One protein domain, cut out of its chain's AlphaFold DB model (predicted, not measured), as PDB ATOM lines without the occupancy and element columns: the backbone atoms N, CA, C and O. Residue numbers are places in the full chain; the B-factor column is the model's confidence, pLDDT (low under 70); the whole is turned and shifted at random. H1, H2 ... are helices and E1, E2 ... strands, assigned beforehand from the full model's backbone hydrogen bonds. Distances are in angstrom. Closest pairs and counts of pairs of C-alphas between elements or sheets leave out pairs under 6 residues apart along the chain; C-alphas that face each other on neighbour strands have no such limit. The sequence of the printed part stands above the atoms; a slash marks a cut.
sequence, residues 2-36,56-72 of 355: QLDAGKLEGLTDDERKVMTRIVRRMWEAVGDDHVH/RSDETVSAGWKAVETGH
ATOM      1  N   GLN A   2     207.260 214.866 205.540       41.72
ATOM      2  CA  GLN A   2     206.167 215.203 204.619       41.72
ATOM      3  C   GLN A   2     206.470 214.555 203.261       41.72
ATOM      4  O   GLN A   2     207.454 214.906 202.612       41.72
ATOM      5  N   LEU A   3     205.682 213.547 202.888       51.25
ATOM      6  CA  LEU A   3     205.647 212.992 201.536       51.25
ATOM      7  C   LEU A   3     204.820 213.966 200.686       51.25
ATOM      8  O   LEU A   3     203.597 213.981 200.794       51.25
ATOM      9  N   ASP A   4     205.474 214.831 199.912       58.09
ATOM     10  CA  ASP A   4     204.790 215.586 198.861       58.09
ATOM     11  C   ASP A   4     204.572 214.695 197.621       58.09
ATOM     12  O   ASP A   4     205.203 213.646 197.461       58.09
ATOM     13  N   ALA A   5     203.651 215.097 196.742       59.94
ATOM     14  CA  ALA A   5     203.347 214.350 195.522       59.94
ATOM     15  C   ALA A   5     204.559 214.240 194.571       59.94
ATOM     16  O   ALA A   5     204.670 213.255 193.841       59.94
ATOM     17  N   GLY A   6     205.490 215.201 194.625       62.84
ATOM     18  CA  GLY A   6     206.678 215.254 193.771       62.84
ATOM     19  C   GLY A   6     207.708 214.168 194.091       62.84
ATOM     20  O   GLY A   6     208.370 213.660 193.190       62.84
ATOM     21  N   LYS A   7     207.807 213.716 195.349       64.00
ATOM     22  CA  LYS A   7     208.695 212.597 195.722       64.00
ATOM     23  C   LYS A   7     208.212 211.224 195.259       64.00
ATOM     24  O   LYS A   7     209.011 210.291 195.225       64.00
ATOM     25  N   LEU A   8     206.940 211.090 194.890       65.56
ATOM     26  CA  LEU A   8     206.401 209.850 194.324       65.56
ATOM     27  C   LEU A   8     206.658 209.740 192.814       65.56
ATOM     28  O   LEU A   8     206.569 208.642 192.276       65.56
ATOM     29  N   GLU A   9     206.978 210.841 192.121       70.88
ATOM     30  CA  GLU A   9     207.175 210.860 190.662       70.88
ATOM     31  C   GLU A   9     208.417 210.088 190.202       70.88
ATOM     32  O   GLU A   9     208.408 209.534 189.107       70.88
ATOM     33  N   GLY A  10     209.448 209.991 191.048       80.00
ATOM     34  CA  GLY A  10     210.674 209.239 190.757       80.00
ATOM     35  C   GLY A  10     210.602 207.735 191.041       80.00
ATOM     36  O   GLY A  10     211.567 207.033 190.751       80.00
ATOM     37  N   LEU A  11     209.501 207.241 191.619       86.62
ATOM     38  CA  LEU A  11     209.327 205.822 191.930       86.62
ATOM     39  C   LEU A  11     208.823 205.050 190.713       86.62
ATOM     40  O   LEU A  11     207.928 205.510 189.994       86.62
ATOM     41  N   THR A  12     209.337 203.835 190.544       91.12
ATOM     42  CA  THR A  12     208.751 202.846 189.636       91.12
ATOM     43  C   THR A  12     207.320 202.502 190.060       91.12
ATOM     44  O   THR A  12     206.908 202.743 191.199       91.12
ATOM     45  N   ASP A  13     206.543 201.909 189.154       88.25
ATOM     46  CA  ASP A  13     205.158 201.524 189.446       88.25
ATOM     47  C   ASP A  13     205.049 200.599 190.665       88.25
ATOM     48  O   ASP A  13     204.131 200.750 191.473       88.25
ATOM     49  N   ASP A  14     205.987 199.665 190.831       88.62
ATOM     50  CA  ASP A  14     205.963 198.720 191.948       88.62
ATOM     51  C   ASP A  14     206.393 199.376 193.264       88.62
ATOM     52  O   ASP A  14     205.708 199.209 194.274       88.62
ATOM     53  N   GLU A  15     207.431 200.217 193.258       89.19
ATOM     54  CA  GLU A  15     207.805 201.017 194.434       89.19
ATOM     55  C   GLU A  15     206.665 201.943 194.867       89.19
ATOM     56  O   GLU A  15     206.375 202.067 196.059       89.19
ATOM     57  N   ARG A  16     205.961 202.553 193.908       87.62
ATOM     58  CA  ARG A  16     204.800 203.406 194.179       87.62
ATOM     59  C   ARG A  16     203.659 202.613 194.813       87.62
ATOM     60  O   ARG A  16     203.056 203.100 195.771       87.62
ATOM     61  N   LYS A  17     203.358 201.407 194.320       87.19
ATOM     62  CA  LYS A  17     202.337 200.524 194.917       87.19
ATOM     63  C   LYS A  17     202.709 200.131 196.346       87.19
ATOM     64  O   LYS A  17     201.865 200.249 197.233       87.19
ATOM     65  N   VAL A  18     203.960 199.727 196.581       88.88
ATOM     66  CA  VAL A  18     204.457 199.357 197.919       88.88
ATOM     67  C   VAL A  18     204.384 200.550 198.871       88.88
ATOM     68  O   VAL A  18     203.796 200.438 199.946       88.88
ATOM     69  N   MET A  19     204.882 201.718 198.459       88.12
ATOM     70  CA  MET A  19     204.818 202.946 199.258       88.12
ATOM     71  C   MET A  19     203.370 203.340 199.572       88.12
ATOM     72  O   MET A  19     203.043 203.656 200.714       88.12
ATOM     73  N   THR A  20     202.475 203.258 198.583       86.62
ATOM     74  CA  THR A  20     201.043 203.528 198.780       86.62
ATOM     75  C   THR A  20     200.437 202.568 199.803       86.62
ATOM     76  O   THR A  20     199.679 203.007 200.668       86.62
ATOM     77  N   ARG A  21     200.787 201.274 199.754       88.06
ATOM     78  CA  ARG A  21     200.312 200.282 200.729       88.06
ATOM     79  C   ARG A  21     200.804 200.597 202.140       88.06
ATOM     80  O   ARG A  21     199.995 200.561 203.061       88.06
ATOM     81  N   ILE A  22     202.080 200.951 202.299       88.94
ATOM     82  CA  ILE A  22     202.670 201.316 203.598       88.94
ATOM     83  C   ILE A  22     201.963 202.538 204.192       88.94
ATOM     84  O   ILE A  22     201.518 202.492 205.335       88.94
ATOM     85  N   VAL A  23     201.817 203.617 203.415       88.62
ATOM     86  CA  VAL A  23     201.181 204.860 203.887       88.62
ATOM     87  C   VAL A  23     199.726 204.622 204.282       88.62
ATOM     88  O   VAL A  23     199.313 205.057 205.355       88.62
ATOM     89  N   ARG A  24     198.960 203.890 203.462       88.00
ATOM     90  CA  ARG A  24     197.576 203.527 203.797       88.00
ATOM     91  C   ARG A  24     197.505 202.727 205.087       88.00
ATOM     92  O   ARG A  24     196.737 203.091 205.967       88.00
ATOM     93  N   ARG A  25     198.359 201.711 205.246       88.81
ATOM     94  CA  ARG A  25     198.352 200.875 206.450       88.81
ATOM     95  C   ARG A  25     198.734 201.659 207.705       88.81
ATOM     96  O   ARG A  25     198.177 201.414 208.768       88.81
ATOM     97  N   MET A  26     199.621 202.646 207.572       91.00
ATOM     98  CA  MET A  26     199.960 203.567 208.655       91.00
ATOM     99  C   MET A  26     198.787 204.485 209.027       91.00
ATOM    100  O   MET A  26     198.566 204.718 210.208       91.00
ATOM    101  N   TRP A  27     198.029 204.988 208.047       88.69
ATOM    102  CA  TRP A  27     196.815 205.773 208.301       88.69
ATOM    103  C   TRP A  27     195.687 204.939 208.904       88.69
ATOM    104  O   TRP A  27     195.006 205.414 209.801       88.69
ATOM    105  N   GLU A  28     195.518 203.697 208.456       90.75
ATOM    106  CA  GLU A  28     194.557 202.752 209.031       90.75
ATOM    107  C   GLU A  28     194.875 202.463 210.502       90.75
ATOM    108  O   GLU A  28     193.972 202.462 211.329       90.75
ATOM    109  N   ALA A  29     196.156 202.291 210.844       92.00
ATOM    110  CA  ALA A  29     196.596 202.000 212.210       92.00
ATOM    111  C   ALA A  29     196.360 203.146 213.213       92.00
ATOM    112  O   ALA A  29     196.373 202.906 214.417       92.00
ATOM    113  N   VAL A  30     196.177 204.381 212.735       92.81
ATOM    114  CA  VAL A  30     195.904 205.567 213.573       92.81
ATOM    115  C   VAL A  30     194.516 206.163 213.329       92.81
ATOM    116  O   VAL A  30     194.211 207.231 213.855       92.81
ATOM    117  N   GLY A  31     193.707 205.519 212.485       89.75
ATOM    118  CA  GLY A  31     192.347 205.941 212.181       89.75
ATOM    119  C   GLY A  31     191.363 205.522 213.269       89.75
ATOM    120  O   GLY A  31     191.662 204.664 214.096       89.75
ATOM    121  N   ASP A  32     190.169 206.113 213.239       94.94
ATOM    122  CA  ASP A  32     189.090 205.727 214.148       94.94
ATOM    123  C   ASP A  32     188.665 204.269 213.927       94.94
ATOM    124  O   ASP A  32     188.749 203.727 212.818       94.94
ATOM    125  N   ASP A  33     188.138 203.639 214.973       93.81
ATOM    126  CA  ASP A  33     187.647 202.267 214.896       93.81
ATOM    127  C   ASP A  33     186.508 202.116 213.877       93.81
ATOM    128  O   ASP A  33     185.629 202.970 213.722       93.81
ATOM    129  N   HIS A  34     186.499 200.972 213.190       91.06
ATOM    130  CA  HIS A  34     185.339 200.540 212.423       91.06
ATOM    131  C   HIS A  34     184.228 200.120 213.388       91.06
ATOM    132  O   HIS A  34     184.389 199.156 214.136       91.06
ATOM    133  N   VAL A  35     183.092 200.815 213.348       91.31
ATOM    134  CA  VAL A  35     181.940 200.530 214.209       91.31
ATOM    135  C   VAL A  35     180.844 199.889 213.377       91.31
ATOM    136  O   VAL A  35     180.401 200.445 212.369       91.31
ATOM    137  N   HIS A  36     180.370 198.733 213.819       89.88
ATOM    138  CA  HIS A  36     179.299 197.990 213.172       89.88
ATOM    139  C   HIS A  36     178.386 197.323 214.200       89.88
ATOM    140  O   HIS A  36     178.784 197.078 215.338       89.88
ATOM    141  N   ARG A  56     171.865 186.181 210.418       90.25
ATOM    142  CA  ARG A  56     172.835 187.167 210.904       90.25
ATOM    143  C   ARG A  56     172.927 188.351 209.945       90.25
ATOM    144  O   ARG A  56     173.107 188.141 208.746       90.25
ATOM    145  N   SER A  57     172.840 189.572 210.466       89.56
ATOM    146  CA  SER A  57     173.157 190.812 209.748       89.56
ATOM    147  C   SER A  57     174.414 191.468 210.317       89.56
ATOM    148  O   SER A  57     174.752 191.277 211.488       89.56
ATOM    149  N   ASP A  58     175.107 192.233 209.475       87.44
ATOM    150  CA  ASP A  58     176.261 193.061 209.836       87.44
ATOM    151  C   ASP A  58     176.102 194.437 209.167       87.44
ATOM    152  O   ASP A  58     176.147 194.579 207.937       87.44
ATOM    153  N   GLU A  59     175.836 195.454 209.983       86.88
ATOM    154  CA  GLU A  59     175.549 196.812 209.538       86.88
ATOM    155  C   GLU A  59     176.617 197.785 210.021       86.88
ATOM    156  O   GLU A  59     176.796 198.020 211.212       86.88
ATOM    157  N   THR A  60     177.319 198.412 209.081       87.06
ATOM    158  CA  THR A  60     178.321 199.434 209.396       87.06
ATOM    159  C   THR A  60     177.655 200.720 209.879       87.06
ATOM    160  O   THR A  60     176.887 201.329 209.138       87.06
ATOM    161  N   VAL A  61     178.022 201.166 211.081       89.75
ATOM    162  CA  VAL A  61     177.635 202.457 211.675       89.75
ATOM    163  C   VAL A  61     178.675 203.530 211.356       89.75
ATOM    164  O   VAL A  61     178.327 204.648 210.987       89.75
ATOM    165  N   SER A  62     179.958 203.177 211.452       90.19
ATOM    166  CA  SER A  62     181.089 204.020 211.067       90.19
ATOM    167  C   SER A  62     182.124 203.180 210.334       90.19
ATOM    168  O   SER A  62     182.527 202.117 210.805       90.19
ATOM    169  N   ALA A  63     182.577 203.647 209.172       87.56
ATOM    170  CA  ALA A  63     183.600 202.942 208.408       87.56
ATOM    171  C   ALA A  63     184.950 202.903 209.149       87.56
ATOM    172  O   ALA A  63     185.647 201.894 209.042       87.56
ATOM    173  N   GLY A  64     185.289 203.943 209.920       91.69
ATOM    174  CA  GLY A  64     186.576 204.050 210.612       91.69
ATOM    175  C   GLY A  64     187.761 203.876 209.659       91.69
ATOM    176  O   GLY A  64     187.712 204.306 208.502       91.69
ATOM    177  N   TRP A  65     188.793 203.168 210.112       89.94
ATOM    178  CA  TRP A  65     189.986 202.831 209.337       89.94
ATOM    179  C   TRP A  65     189.676 202.148 207.994       89.94
ATOM    180  O   TRP A  65     190.408 202.368 207.030       89.94
ATOM    181  N   LYS A  66     188.562 201.402 207.865       85.81
ATOM    182  CA  LYS A  66     188.181 200.771 206.587       85.81
ATOM    183  C   LYS A  66     187.936 201.795 205.476       85.81
ATOM    184  O   LYS A  66     188.045 201.447 204.306       85.81
ATOM    185  N   ALA A  67     187.638 203.056 205.803       86.44
ATOM    186  CA  ALA A  67     187.449 204.109 204.806       86.44
ATOM    187  C   ALA A  67     188.726 204.406 203.995       86.44
ATOM    188  O   ALA A  67     188.628 204.801 202.834       86.44
ATOM    189  N   VAL A  68     189.916 204.180 204.562       83.38
ATOM    190  CA  VAL A  68     191.212 204.475 203.922       83.38
ATOM    191  C   VAL A  68     191.475 203.578 202.701       83.38
ATOM    192  O   VAL A  68     192.112 204.006 201.734       83.38
ATOM    193  N   GLU A  69     190.945 202.354 202.701       67.38
ATOM    194  CA  GLU A  69     191.158 201.367 201.634       67.38
ATOM    195  C   GLU A  69     190.225 201.574 200.423       67.38
ATOM    196  O   GLU A  69     190.586 201.214 199.300       67.38
ATOM    197  N   THR A  70     189.078 202.246 200.617       57.03
ATOM    198  CA  THR A  70     187.939 202.334 199.665       57.03
ATOM    199  C   THR A  70     188.176 203.084 198.341       57.03
ATOM    200  O   THR A  70     187.232 203.373 197.607       57.03
ATOM    201  N   GLY A  71     189.425 203.353 197.950       48.00
ATOM    202  CA  GLY A  71     189.752 203.846 196.602       48.00
ATOM    203  C   GLY A  71     189.568 202.800 195.490       48.00
ATOM    204  O   GLY A  71     189.540 203.156 194.316       48.00
ATOM    205  N   HIS A  72     189.446 201.522 195.847       40.84
ATOM    206  CA  HIS A  72     188.875 200.479 194.998       40.84
ATOM    207  C   HIS A  72     187.753 199.843 195.822       40.84
ATOM    208  O   HIS A  72     187.894 199.727 197.039       40.84
TER     209      HIS A  72
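What this domain is: This is residues 2 to 36 and 56 to 72 of the 355 residues of a protein of Bifidobacterium longum (UniProt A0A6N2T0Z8). The long helix H2 makes one half of a rod, and the other half is strand E1 with a short unnamed stretch of strand, residues 35 to 36, paired beside its residues 60 to 62. The short helix H1 lies near the first end of H2, and the short helix H3 packs on H2's last turns. The 52 printed residues hold H1, H2, E1 and H3, in that order; the class is mixed, helices and strands. The whole is only just loose, close to extended, with a radius of gyration of the C-alphas of 14.4 A and spans of 47 by 21 by 13 A.

Where its parts are: Find C-alpha 5 at (203.347, 214.350, 195.522), where H1 begins; it covers residues 5 to 8. Next look at C-alpha 13 at (205.158, 201.524, 189.446); from there H2, residues 13 to 29, runs 24.3 A. Past the cut, E1, residues 56 to 62, runs 18.8 A. H3, residues 64 to 68, ends at C-alpha 68, (191.212, 204.475, 203.922).

How they stand to each other: H1 and H2 are close but not clearly touching; their closest C-alphas, of Leu 8 and Arg 16, are 6.6 A apart. Look at residues 24 to 29 of H2, which alone touch H3; the closest C-alphas, of Glu 28 and Trp 65, are 4.6 A apart. E1 and H3 meet only through their link, while H2 and E1 are apart. E1 pairs with no named strand, but residues 35 to 36 pair antiparallel with its residues 60 to 62. In H2 every O i to N i+4 pair is within hydrogen-bond range; H3 has 0 of 1 such pairs but 2 of 2 O i to N i+3 pairs, and H1 is too short for an O i to N i+4 pair.

The domain as a whole: The C-alphas farthest apart, of Gly 10 and Arg 56, are 48.2 A apart. Residues 37 to 55 are not printed, and C-alphas 36 and 56 stand 12.8 A apart across this cut. The links H1 to H2 and E1 to H3 are tight. The model's pLDDT is under 70 at residues 2 to 8 and 69 to 72.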